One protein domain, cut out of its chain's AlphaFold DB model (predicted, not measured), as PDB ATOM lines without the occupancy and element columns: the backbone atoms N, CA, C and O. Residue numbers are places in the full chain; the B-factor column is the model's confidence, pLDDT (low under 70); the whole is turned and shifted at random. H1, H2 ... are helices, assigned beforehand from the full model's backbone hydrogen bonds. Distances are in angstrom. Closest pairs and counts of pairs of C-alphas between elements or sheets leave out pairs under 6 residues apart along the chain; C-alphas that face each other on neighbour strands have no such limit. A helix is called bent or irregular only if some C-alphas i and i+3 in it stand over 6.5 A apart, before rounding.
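Overview. This is residues 421 to 494 of the 554 residues of an uncharacterized protein of Malassezia pachydermatis (UniProt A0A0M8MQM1). H1 runs through the middle of the domain, inside the open V made by H5 and H6, which lie on two sides of it and cross its direction. H4 runs beside H1 at the open end of the V, and the short H2 and H3 lie where H1 ends and H4 begins; residues 479 to 485, at the point of the V, stand free. The printed part has 74 residues with six named helices, H1 to H6 in order along the chain, and no named strand; the class is all helix. It is compact, with a radius of gyration of the C-alphas of 11.6 A, and rounded, spanning 30 by 24 by 18 A.

Arrangement. H1, residues 421 to 435, and H4, residues 450 to 462, touch at a shallow tilt of 15 degrees, opposite ways; their closest C-alphas, of Ala 424 and Leu 459, are 6.1 A apart. H2, residues 437 to 440, is the hub, touching three helices. It touches H3, residues 444 to 447, only at the corner, with the C-alphas of Leu 439 and Ala 446 closest at 5.2 A. H2 and H4 only just touch, with 3 pairs of C-alphas within 8 A, through residues 451 to 452 of H4 alone; the closest are Leu 439 and Arg 452, 6.4 A. H5, residues 467 to 479, touches H2 with residues 470 to 474 alone, the C-alphas of Phe 440 and Glu 471 being closest at 5.3 A. H5 is close to H1 but not clearly touching, about perpendicular at 78 degrees, with the C-alphas of Leu 428 and Ile 470 closest at 7.9 A. H6, residues 483 to 493, touches H1 about perpendicular at 82 degrees, with the C-alphas of Leu 429 and Ala 490 closest at 6.6 A. H4 and H6 are apart. Every O i to N i+4 pair is within hydrogen-bond range in H1 and H5, against 7 of 9 in H4 and 6 of 7 in H6; H2 and H3 are too short for such a pair.

Along the chain. H1 begins at C-alpha 421 (13.777, -46.654, -27.985) and is 20.4 A long. H4 is 19.5 A long and irregular, but only just: C-alphas 458 and 461 are 6.9 A apart. H5 is 18.8 A long and begins at C-alpha 467 (25.639, -56.999, -28.392). H6 is 15.7 A long and ends at C-alpha 493 (20.749, -32.476, -29.787).

Size, cuts and confidence. The two C-alphas farthest apart, of Lys 444 and His 492, are 32.5 A apart. The printed part has no cut, and its five links are tight. Mean pLDDT of the printed part is 85.5; residues 490 to 494 are under 70.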
ATOM      1  N   THR A 421      13.178 -46.315 -26.686       78.81
ATOM      2  CA  THR A 421      13.777 -46.654 -27.985       78.81
ATOM      3  C   THR A 421      14.392 -45.433 -28.666       78.81
ATOM      4  O   THR A 421      15.534 -45.503 -29.109       78.81
ATOM      5  N   GLN A 422      13.697 -44.291 -28.681       80.62
ATOM      6  CA  GLN A 422      14.235 -43.033 -29.217       80.62
ATOM      7  C   GLN A 422      15.402 -42.503 -28.371       80.62
ATOM      8  O   GLN A 422      16.369 -41.961 -28.902       80.62
ATOM      9  N   GLN A 423      15.347 -42.659 -27.046       81.62
ATOM     10  CA  GLN A 423      16.453 -42.301 -26.155       81.62
ATOM     11  C   GLN A 423      17.669 -43.201 -26.394       81.62
ATOM     12  O   GLN A 423      18.792 -42.701 -26.465       81.62
ATOM     13  N   ALA A 424      17.449 -44.504 -26.573       85.69
ATOM     14  CA  ALA A 424      18.493 -45.462 -26.897       85.69
ATOM     15  C   ALA A 424      19.108 -45.158 -28.265       85.69
ATOM     16  O   ALA A 424      20.327 -45.096 -28.379       85.69
ATOM     17  N   GLU A 425      18.293 -44.866 -29.278       88.00
ATOM     18  CA  GLU A 425      18.757 -44.466 -30.606       88.00
ATOM     19  C   GLU A 425      19.592 -43.181 -30.561       88.00
ATOM     20  O   GLU A 425      20.680 -43.134 -31.133       88.00
ATOM     21  N   ARG A 426      19.161 -42.159 -29.811       85.94
ATOM     22  CA  ARG A 426      19.958 -40.934 -29.603       85.94
ATOM     23  C   ARG A 426      21.312 -41.241 -28.965       85.94
ATOM     24  O   ARG A 426      22.329 -40.684 -29.374       85.94
ATOM     25  N   LEU A 427      21.336 -42.138 -27.985       88.06
ATOM     26  CA  LEU A 427      22.546 -42.561 -27.281       88.06
ATOM     27  C   LEU A 427      23.477 -43.367 -28.204       88.06
ATOM     28  O   LEU A 427      24.695 -43.164 -28.198       88.06
ATOM     29  N   LEU A 428      22.910 -44.220 -29.055       91.56
ATOM     30  CA  LEU A 428      23.618 -44.986 -30.077       91.56
ATOM     31  C   LEU A 428      24.210 -44.069 -31.155       91.56
ATOM     32  O   LEU A 428      25.399 -44.189 -31.443       91.56
ATOM     33  N   LEU A 429      23.448 -43.098 -31.671       90.25
ATOM     34  CA  LEU A 429      23.919 -42.078 -32.619       90.25
ATOM     35  C   LEU A 429      25.053 -41.234 -32.024       90.25
ATOM     36  O   LEU A 429      26.097 -41.066 -32.658       90.25
ATOM     37  N   ALA A 430      24.892 -40.767 -30.782       86.19
ATOM     38  CA  ALA A 430      25.913 -40.013 -30.054       86.19
ATOM     39  C   ALA A 430      27.217 -40.808 -29.893       86.19
ATOM     40  O   ALA A 430      28.326 -40.291 -30.074       86.19
ATOM     41  N   THR A 431      27.095 -42.092 -29.557       88.50
ATOM     42  CA  THR A 431      28.247 -42.972 -29.329       88.50
ATOM     43  C   THR A 431      28.918 -43.352 -30.647       88.50
ATOM     44  O   THR A 431      30.144 -43.317 -30.741       88.50
ATOM     45  N   TYR A 432      28.136 -43.633 -31.690       90.81
ATOM     46  CA  TYR A 432      28.628 -43.899 -33.042       90.81
ATOM     47  C   TYR A 432      29.407 -42.706 -33.601       90.81
ATOM     48  O   TYR A 432      30.469 -42.873 -34.196       90.81
ATOM     49  N   GLN A 433      28.932 -41.490 -33.346       87.75
ATOM     50  CA  GLN A 433      29.604 -40.269 -33.769       87.75
ATOM     51  C   GLN A 433      30.886 -39.974 -32.976       87.75
ATOM     52  O   GLN A 433      31.886 -39.567 -33.563       87.75
ATOM     53  N   SER A 434      30.870 -40.166 -31.655       85.12
ATOM     54  CA  SER A 434      32.008 -39.824 -30.787       85.12
ATOM     55  C   SER A 434      33.118 -40.878 -30.763       85.12
ATOM     56  O   SER A 434      34.286 -40.524 -30.611       85.12
ATOM     57  N   GLN A 435      32.778 -42.164 -30.899       85.19
ATOM     58  CA  GLN A 435      33.720 -43.287 -30.771       85.19
ATOM     59  C   GLN A 435      33.907 -44.070 -32.083       85.19
ATOM     60  O   GLN A 435      34.838 -44.870 -32.190       85.19
ATOM     61  N   GLY A 436      33.075 -43.809 -33.095       86.25
ATOM     62  CA  GLY A 436      33.181 -44.389 -34.432       86.25
ATOM     63  C   GLY A 436      32.562 -45.785 -34.578       86.25
ATOM     64  O   GLY A 436      32.245 -46.474 -33.606       86.25
ATOM     65  N   ALA A 437      32.446 -46.235 -35.832       87.50
ATOM     66  CA  ALA A 437      31.827 -47.513 -36.207       87.50
ATOM     67  C   ALA A 437      32.538 -48.754 -35.631       87.50
ATOM     68  O   ALA A 437      31.921 -49.801 -35.442       87.50
ATOM     69  N   GLY A 438      33.831 -48.649 -35.300       87.06
ATOM     70  CA  GLY A 438      34.629 -49.770 -34.785       87.06
ATOM     71  C   GLY A 438      34.108 -50.358 -33.468       87.06
ATOM     72  O   GLY A 438      34.267 -51.552 -33.226       87.06
ATOM     73  N   LEU A 439      33.423 -49.554 -32.649       90.25
ATOM     74  CA  LEU A 439      32.790 -49.999 -31.402       90.25
ATOM     75  C   LEU A 439      31.516 -50.833 -31.627       90.25
ATOM     76  O   LEU A 439      31.039 -51.513 -30.717       90.25
ATOM     77  N   PHE A 440      30.974 -50.786 -32.843       94.31
ATOM     78  CA  PHE A 440      29.760 -51.479 -33.258       94.31
ATOM     79  C   PHE A 440      30.033 -52.682 -34.161       94.31
ATOM     80  O   PHE A 440      29.101 -53.366 -34.573       94.31
ATOM     81  N   ALA A 441      31.303 -52.966 -34.453       90.75
ATOM     82  CA  ALA A 441      31.687 -54.094 -35.282       90.75
ATOM     83  C   ALA A 441      31.401 -55.433 -34.583       90.75
ATOM     84  O   ALA A 441      31.638 -55.578 -33.383       90.75
ATOM     85  N   ARG A 442      31.018 -56.454 -35.362       90.81
ATOM     86  CA  ARG A 442      30.771 -57.837 -34.899       90.81
ATOM     87  C   ARG A 442      32.049 -58.606 -34.538       90.81
ATOM     88  O   ARG A 442      32.226 -59.767 -34.900       90.81
ATOM     89  N   THR A 443      32.998 -57.950 -33.881       89.38
ATOM     90  CA  THR A 443      34.284 -58.542 -33.504       89.38
ATOM     91  C   THR A 443      34.333 -58.790 -32.006       89.38
ATOM     92  O   THR A 443      33.850 -57.994 -31.199       89.38
ATOM     93  N   LYS A 444      34.989 -59.884 -31.604       87.75
ATOM     94  CA  LYS A 444      35.187 -60.219 -30.186       87.75
ATOM     95  C   LYS A 444      35.888 -59.091 -29.413       87.75
ATOM     96  O   LYS A 444      35.569 -58.860 -28.252       87.75
ATOM     97  N   VAL A 445      36.796 -58.370 -30.074       87.62
ATOM     98  CA  VAL A 445      37.527 -57.228 -29.503       87.62
ATOM     99  C   VAL A 445      36.589 -56.051 -29.217       87.62
ATOM    100  O   VAL A 445      36.660 -55.479 -28.133       87.62
ATOM    101  N   ALA A 446      35.673 -55.722 -30.135       86.25
ATOM    102  CA  ALA A 446      34.686 -54.662 -29.923       86.25
ATOM    103  C   ALA A 446      33.697 -55.016 -28.799       86.25
ATOM    104  O   ALA A 446      33.486 -54.196 -27.904       86.25
ATOM    105  N   ARG A 447      33.184 -56.257 -28.769       89.81
ATOM    106  CA  ARG A 447      32.271 -56.760 -27.718       89.81
ATOM    107  C   ARG A 447      32.878 -56.703 -26.309       89.81
ATOM    108  O   ARG A 447      32.200 -56.371 -25.339       89.81
ATOM    109  N   GLN A 448      34.177 -56.988 -26.199       89.56
ATOM    110  CA  GLN A 448      34.924 -56.957 -24.933       89.56
ATOM    111  C   GLN A 448      35.505 -55.577 -24.589       89.56
ATOM    112  O   GLN A 448      36.124 -55.416 -23.537       89.56
ATOM    113  N   SER A 449      35.329 -54.576 -25.455       92.25
ATOM    114  CA  SER A 449      35.886 -53.245 -25.226       92.25
ATOM    115  C   SER A 449      35.189 -52.528 -24.064       92.25
ATOM    116  O   SER A 449      33.980 -52.646 -23.850       92.25
ATOM    117  N   ALA A 450      35.950 -51.715 -23.327       87.81
ATOM    118  CA  ALA A 450      35.404 -50.912 -22.233       87.81
ATOM    119  C   ALA A 450      34.343 -49.903 -22.716       87.81
ATOM    120  O   ALA A 450      33.399 -49.609 -21.985       87.81
ATOM    121  N   GLY A 451      34.465 -49.404 -23.952       88.75
ATOM    122  CA  GLY A 451      33.465 -48.527 -24.562       88.75
ATOM    123  C   GLY A 451      32.131 -49.241 -24.792       88.75
ATOM    124  O   GLY A 451      31.080 -48.704 -24.451       88.75
ATOM    125  N   ARG A 452      32.163 -50.491 -25.268       90.38
ATOM    126  CA  ARG A 452      30.964 -51.320 -25.448       90.38
ATOM    127  C   ARG A 452      30.296 -51.691 -24.125       90.38
ATOM    128  O   ARG A 452      29.072 -51.689 -24.041       90.38
ATOM    129  N   ALA A 453      31.085 -51.969 -23.086       90.06
ATOM    130  CA  ALA A 453      30.563 -52.215 -21.742       90.06
ATOM    131  C   ALA A 453      29.834 -50.982 -21.175       90.06
ATOM    132  O   ALA A 453      28.721 -51.114 -20.675       90.06
ATOM    133  N   ARG A 454      30.418 -49.785 -21.333       88.75
ATOM    134  CA  ARG A 454      29.782 -48.517 -20.933       88.75
ATOM    135  C   ARG A 454      28.513 -48.228 -21.726       88.75
ATOM    136  O   ARG A 454      27.525 -47.805 -21.143       88.75
ATOM    137  N   LEU A 455      28.516 -48.490 -23.034       90.56
ATOM    138  CA  LEU A 455      27.327 -48.330 -23.869       90.56
ATOM    139  C   LEU A 455      26.185 -49.246 -23.400       90.56
ATOM    140  O   LEU A 455      25.055 -48.790 -23.276       90.56
ATOM    141  N   ARG A 456      26.478 -50.510 -23.062       91.75
ATOM    142  CA  ARG A 456      25.483 -51.432 -22.488       91.75
ATOM    143  C   ARG A 456      24.946 -50.947 -21.143       91.75
ATOM    144  O   ARG A 456      23.745 -51.014 -20.923       91.75
ATOM    145  N   GLU A 457      25.808 -50.435 -20.268       90.56
ATOM    146  CA  GLU A 457      25.394 -49.865 -18.981       90.56
ATOM    147  C   GLU A 457      24.475 -48.646 -19.165       90.56
ATOM    148  O   GLU A 457      23.454 -48.532 -18.492       90.56
ATOM    149  N   MET A 458      24.789 -47.776 -20.129       86.12
ATOM    150  CA  MET A 458      23.967 -46.614 -20.471       86.12
ATOM    151  C   MET A 458      22.620 -46.991 -21.108       86.12
ATOM    152  O   MET A 458      21.646 -46.265 -20.933       86.12
ATOM    153  N   LEU A 459      22.556 -48.112 -21.832       89.31
ATOM    154  CA  LEU A 459      21.339 -48.608 -22.481       89.31
ATOM    155  C   LEU A 459      20.477 -49.502 -21.577       89.31
ATOM    156  O   LEU A 459      19.279 -49.613 -21.813       89.31
ATOM    157  N   ALA A 460      21.050 -50.096 -20.525       86.62
ATOM    158  CA  ALA A 460      20.348 -50.960 -19.576       86.62
ATOM    159  C   ALA A 460      19.053 -50.366 -18.971       86.62
ATOM    160  O   ALA A 460      18.072 -51.103 -18.877       86.62
ATOM    161  N   PRO A 461      18.974 -49.073 -18.581       82.44
ATOM    162  CA  PRO A 461      17.721 -48.498 -18.081       82.44
ATOM    163  C   PRO A 461      16.657 -48.278 -19.172       82.44
ATOM    164  O   PRO A 461      15.510 -47.996 -18.840       82.44
ATOM    165  N   LEU A 462      17.023 -48.386 -20.454       82.19
ATOM    166  CA  LEU A 462      16.155 -48.134 -21.611       82.19
ATOM    167  C   LEU A 462      15.660 -49.424 -22.283       82.19
ATOM    168  O   LEU A 462      14.971 -49.358 -23.299       82.19
ATOM    169  N   GLY A 463      16.021 -50.591 -21.740       81.31
ATOM    170  CA  GLY A 463      15.599 -51.902 -22.228       81.31
ATOM    171  C   GLY A 463      16.726 -52.934 -22.230       81.31
ATOM    172  O   GLY A 463      17.866 -52.669 -21.840       81.31
ATOM    173  N   THR A 464      16.413 -54.139 -22.700       82.00
ATOM    174  CA  THR A 464      17.399 -55.199 -22.919       82.00
ATOM    175  C   THR A 464      18.148 -54.929 -24.222       82.00
ATOM    176  O   THR A 464      17.639 -55.210 -25.299       82.00
ATOM    177  N   TRP A 465      19.357 -54.363 -24.119       87.62
ATOM    178  CA  TRP A 465      20.246 -54.085 -25.254       87.62
ATOM    179  C   TRP A 465      21.461 -55.021 -25.253       87.62
ATOM    180  O   TRP A 465      22.452 -54.799 -24.551       87.62
ATOM    181  N   GLY A 466      21.376 -56.091 -26.041       88.69
ATOM    182  CA  GLY A 466      22.453 -57.057 -26.258       88.69
ATOM    183  C   GLY A 466      23.463 -56.616 -27.323       88.69
ATOM    184  O   GLY A 466      23.206 -55.714 -28.123       88.69
ATOM    185  N   ASP A 467      24.617 -57.291 -27.377       90.12
ATOM    186  CA  ASP A 467      25.639 -56.999 -28.392       90.12
ATOM    187  C   ASP A 467      25.106 -57.184 -29.821       90.12
ATOM    188  O   ASP A 467      25.428 -56.374 -30.689       90.12
ATOM    189  N   ASP A 468      24.236 -58.170 -30.050       91.56
ATOM    190  CA  ASP A 468      23.658 -58.433 -31.371       91.56
ATOM    191  C   ASP A 468      22.684 -57.326 -31.818       91.56
ATOM    192  O   ASP A 468      22.647 -56.978 -32.998       91.56
ATOM    193  N   GLN A 469      21.948 -56.705 -30.888       92.06
ATOM    194  CA  GLN A 469      21.046 -55.584 -31.192       92.06
ATOM    195  C   GLN A 469      21.818 -54.304 -31.492       92.06
ATOM    196  O   GLN A 469      21.522 -53.617 -32.466       92.06
ATOM    197  N   ILE A 470      22.841 -53.995 -30.694       92.81
ATOM    198  CA  ILE A 470      23.661 -52.805 -30.919       92.81
ATOM    199  C   ILE A 470      24.464 -52.958 -32.235       92.81
ATOM    200  O   ILE A 470      24.656 -51.988 -32.965       92.81
ATOM    201  N   GLU A 471      24.910 -54.171 -32.583       94.00
ATOM    202  CA  GLU A 471      25.495 -54.476 -33.902       94.00
ATOM    203  C   GLU A 471      24.475 -54.376 -35.042       94.00
ATOM    204  O   GLU A 471      24.769 -53.794 -36.085       94.00
ATOM    205  N   GLY A 472      23.282 -54.950 -34.862       90.00
ATOM    206  CA  GLY A 472      22.195 -54.893 -35.839       90.00
ATOM    207  C   GLY A 472      21.785 -53.457 -36.154       90.00
ATOM    208  O   GLY A 472      21.628 -53.105 -37.321       90.00
ATOM    209  N   TRP A 473      21.718 -52.608 -35.130       94.19
ATOM    210  CA  TRP A 473      21.428 -51.188 -35.275       94.19
ATOM    211  C   TRP A 473      22.463 -50.454 -36.135       94.19
ATOM    212  O   TRP A 473      22.084 -49.727 -37.049       94.19
ATOM    213  N   ALA A 474      23.762 -50.685 -35.922       92.38
ATOM    214  CA  ALA A 474      24.795 -50.032 -36.729       92.38
ATOM    215  C   ALA A 474      24.725 -50.437 -38.211       92.38
ATOM    216  O   ALA A 474      24.886 -49.591 -39.087       92.38
ATOM    217  N   VAL A 475      24.403 -51.703 -38.494       92.12
ATOM    218  CA  VAL A 475      24.179 -52.176 -39.870       92.12
ATOM    219  C   VAL A 475      22.955 -51.502 -40.500       92.12
ATOM    220  O   VAL A 475      22.991 -51.163 -41.682       92.12
ATOM    221  N   MET A 476      21.879 -51.288 -39.737       91.69
ATOM    222  CA  MET A 476      20.707 -50.550 -40.224       91.69
ATOM    223  C   MET A 476      21.048 -49.083 -40.508       91.69
ATOM    224  O   MET A 476      20.696 -48.581 -41.572       91.69
ATOM    225  N   LEU A 477      21.805 -48.426 -39.622       90.12
ATOM    226  CA  LEU A 477      22.248 -47.044 -39.819       90.12
ATOM    227  C   LEU A 477      23.139 -46.892 -41.061       90.12
ATOM    228  O   LEU A 477      23.021 -45.912 -41.791       90.12
ATOM    229  N   GLU A 478      24.025 -47.853 -41.334       89.31
ATOM    230  CA  GLU A 478      24.876 -47.838 -42.531       89.31
ATOM    231  C   GLU A 478      24.087 -47.978 -43.837       89.31
ATOM    232  O   GLU A 478      24.514 -47.443 -44.859       89.31
ATOM    233  N   ARG A 479      22.946 -48.676 -43.799       88.06
ATOM    234  CA  ARG A 479      22.049 -48.878 -44.946       88.06
ATOM    235  C   ARG A 479      21.042 -47.746 -45.132       88.06
ATOM    236  O   ARG A 479      20.345 -47.729 -46.142       88.06
ATOM    237  N   HIS A 480      20.947 -46.825 -44.177       83.19
ATOM    238  CA  HIS A 480      19.957 -45.762 -44.209       83.19
ATOM    239  C   HIS A 480      20.351 -44.674 -45.228       83.19
ATOM    240  O   HIS A 480      21.438 -44.099 -45.096       83.19
ATOM    241  N   PRO A 481      19.491 -44.329 -46.211       78.75
ATOM    242  CA  PRO A 481      19.817 -43.341 -47.247       78.75
ATOM    243  C   PRO A 481      20.097 -41.950 -46.657       78.75
ATOM    244  O   PRO A 481      20.965 -41.228 -47.139       78.75
ATOM    245  N   ASN A 482      19.450 -41.624 -45.532       83.81
ATOM    246  CA  ASN A 482      19.587 -40.344 -44.828       83.81
ATOM    247  C   ASN A 482      20.555 -40.395 -43.626       83.81
ATOM    248  O   ASN A 482      20.475 -39.562 -42.722       83.81
ATOM    249  N   ARG A 483      21.484 -41.362 -43.587       85.19
ATOM    250  CA  ARG A 483      22.483 -41.535 -42.509       85.19
ATOM    251  C   ARG A 483      23.186 -40.233 -42.119       85.19
ATOM    252  O   ARG A 483      23.337 -39.930 -40.936       85.19
ATOM    253  N   GLU A 484      23.664 -39.482 -43.107       83.38
ATOM    254  CA  GLU A 484      24.430 -38.256 -42.861       83.38
ATOM    255  C   GLU A 484      23.550 -37.167 -42.243       83.38
ATOM    256  O   GLU A 484      23.973 -36.497 -41.301       83.38
ATOM    257  N   ALA A 485      22.294 -37.062 -42.686       80.25
ATOM    258  CA  ALA A 485      21.315 -36.152 -42.106       80.25
ATOM    259  C   ALA A 485      20.992 -36.518 -40.647       80.25
ATOM    260  O   ALA A 485      20.957 -35.631 -39.793       80.25
ATOM    261  N   MET A 486      20.834 -37.808 -40.324       77.69
ATOM    262  CA  MET A 486      20.610 -38.270 -38.946       77.69
ATOM    263  C   MET A 486      21.802 -37.959 -38.030       77.69
ATOM    264  O   MET A 486      21.619 -37.444 -36.926       77.69
ATOM    265  N   LEU A 487      23.032 -38.201 -38.498       82.19
ATOM    266  CA  LEU A 487      24.249 -37.903 -37.736       82.19
ATOM    267  C   LEU A 487      24.457 -36.396 -37.529       82.19
ATOM    268  O   LEU A 487      24.918 -35.993 -36.462       82.19
ATOM    269  N   MET A 488      24.104 -35.563 -38.512       76.25
ATOM    270  CA  MET A 488      24.146 -34.100 -38.396       76.25
ATOM    271  C   MET A 488      23.070 -33.572 -37.437       76.25
ATOM    272  O   MET A 488      23.355 -32.705 -36.612       76.25
ATOM    273  N   ARG A 489      21.846 -34.116 -37.470       72.69
ATOM    274  CA  ARG A 489      20.780 -33.762 -36.511       72.69
ATOM    275  C   ARG A 489      21.158 -34.152 -35.078       72.69
ATOM    276  O   ARG A 489      20.969 -33.352 -34.162       72.69
ATOM    277  N   ALA A 490      21.773 -35.320 -34.882       68.38
ATOM    278  CA  ALA A 490      22.247 -35.767 -33.570       68.38
ATOM    279  C   ALA A 490      23.277 -34.804 -32.943       68.38
ATOM    280  O   ALA A 490      23.241 -34.587 -31.732       68.38
ATOM    281  N   GLN A 491      24.120 -34.141 -33.749       65.06
ATOM    282  CA  GLN A 491      25.070 -33.128 -33.255       65.06
ATOM    283  C   GLN A 491      24.374 -31.945 -32.580       65.06
ATOM    284  O   GLN A 491      24.889 -31.405 -31.605       65.06
ATOM    285  N   HIS A 492      23.200 -31.553 -33.075       58.97
ATOM    286  CA  HIS A 492      22.465 -30.398 -32.560       58.97
ATOM    287  C   HIS A 492      21.726 -30.729 -31.251       58.97
ATOM    288  O   HIS A 492      21.507 -29.845 -30.424       58.97
ATOM    289  N   MET A 493      21.401 -32.008 -31.017       57.94
ATOM    290  CA  MET A 493      20.749 -32.476 -29.787       57.94
ATOM    291  C   MET A 493      21.724 -32.666 -28.612       57.94
ATOM    292  O   MET A 493      21.314 -32.569 -27.458       57.94
ATOM    293  N   ILE A 494      23.017 -32.893 -28.876       53.69
ATOM    294  CA  ILE A 494      24.061 -33.135 -27.858       53.69
ATOM    295  C   ILE A 494      24.818 -31.831 -27.541       53.69
ATOM    296  O   ILE A 494      26.025 -31.814 -27.310       53.69
TER     297      ILE A 494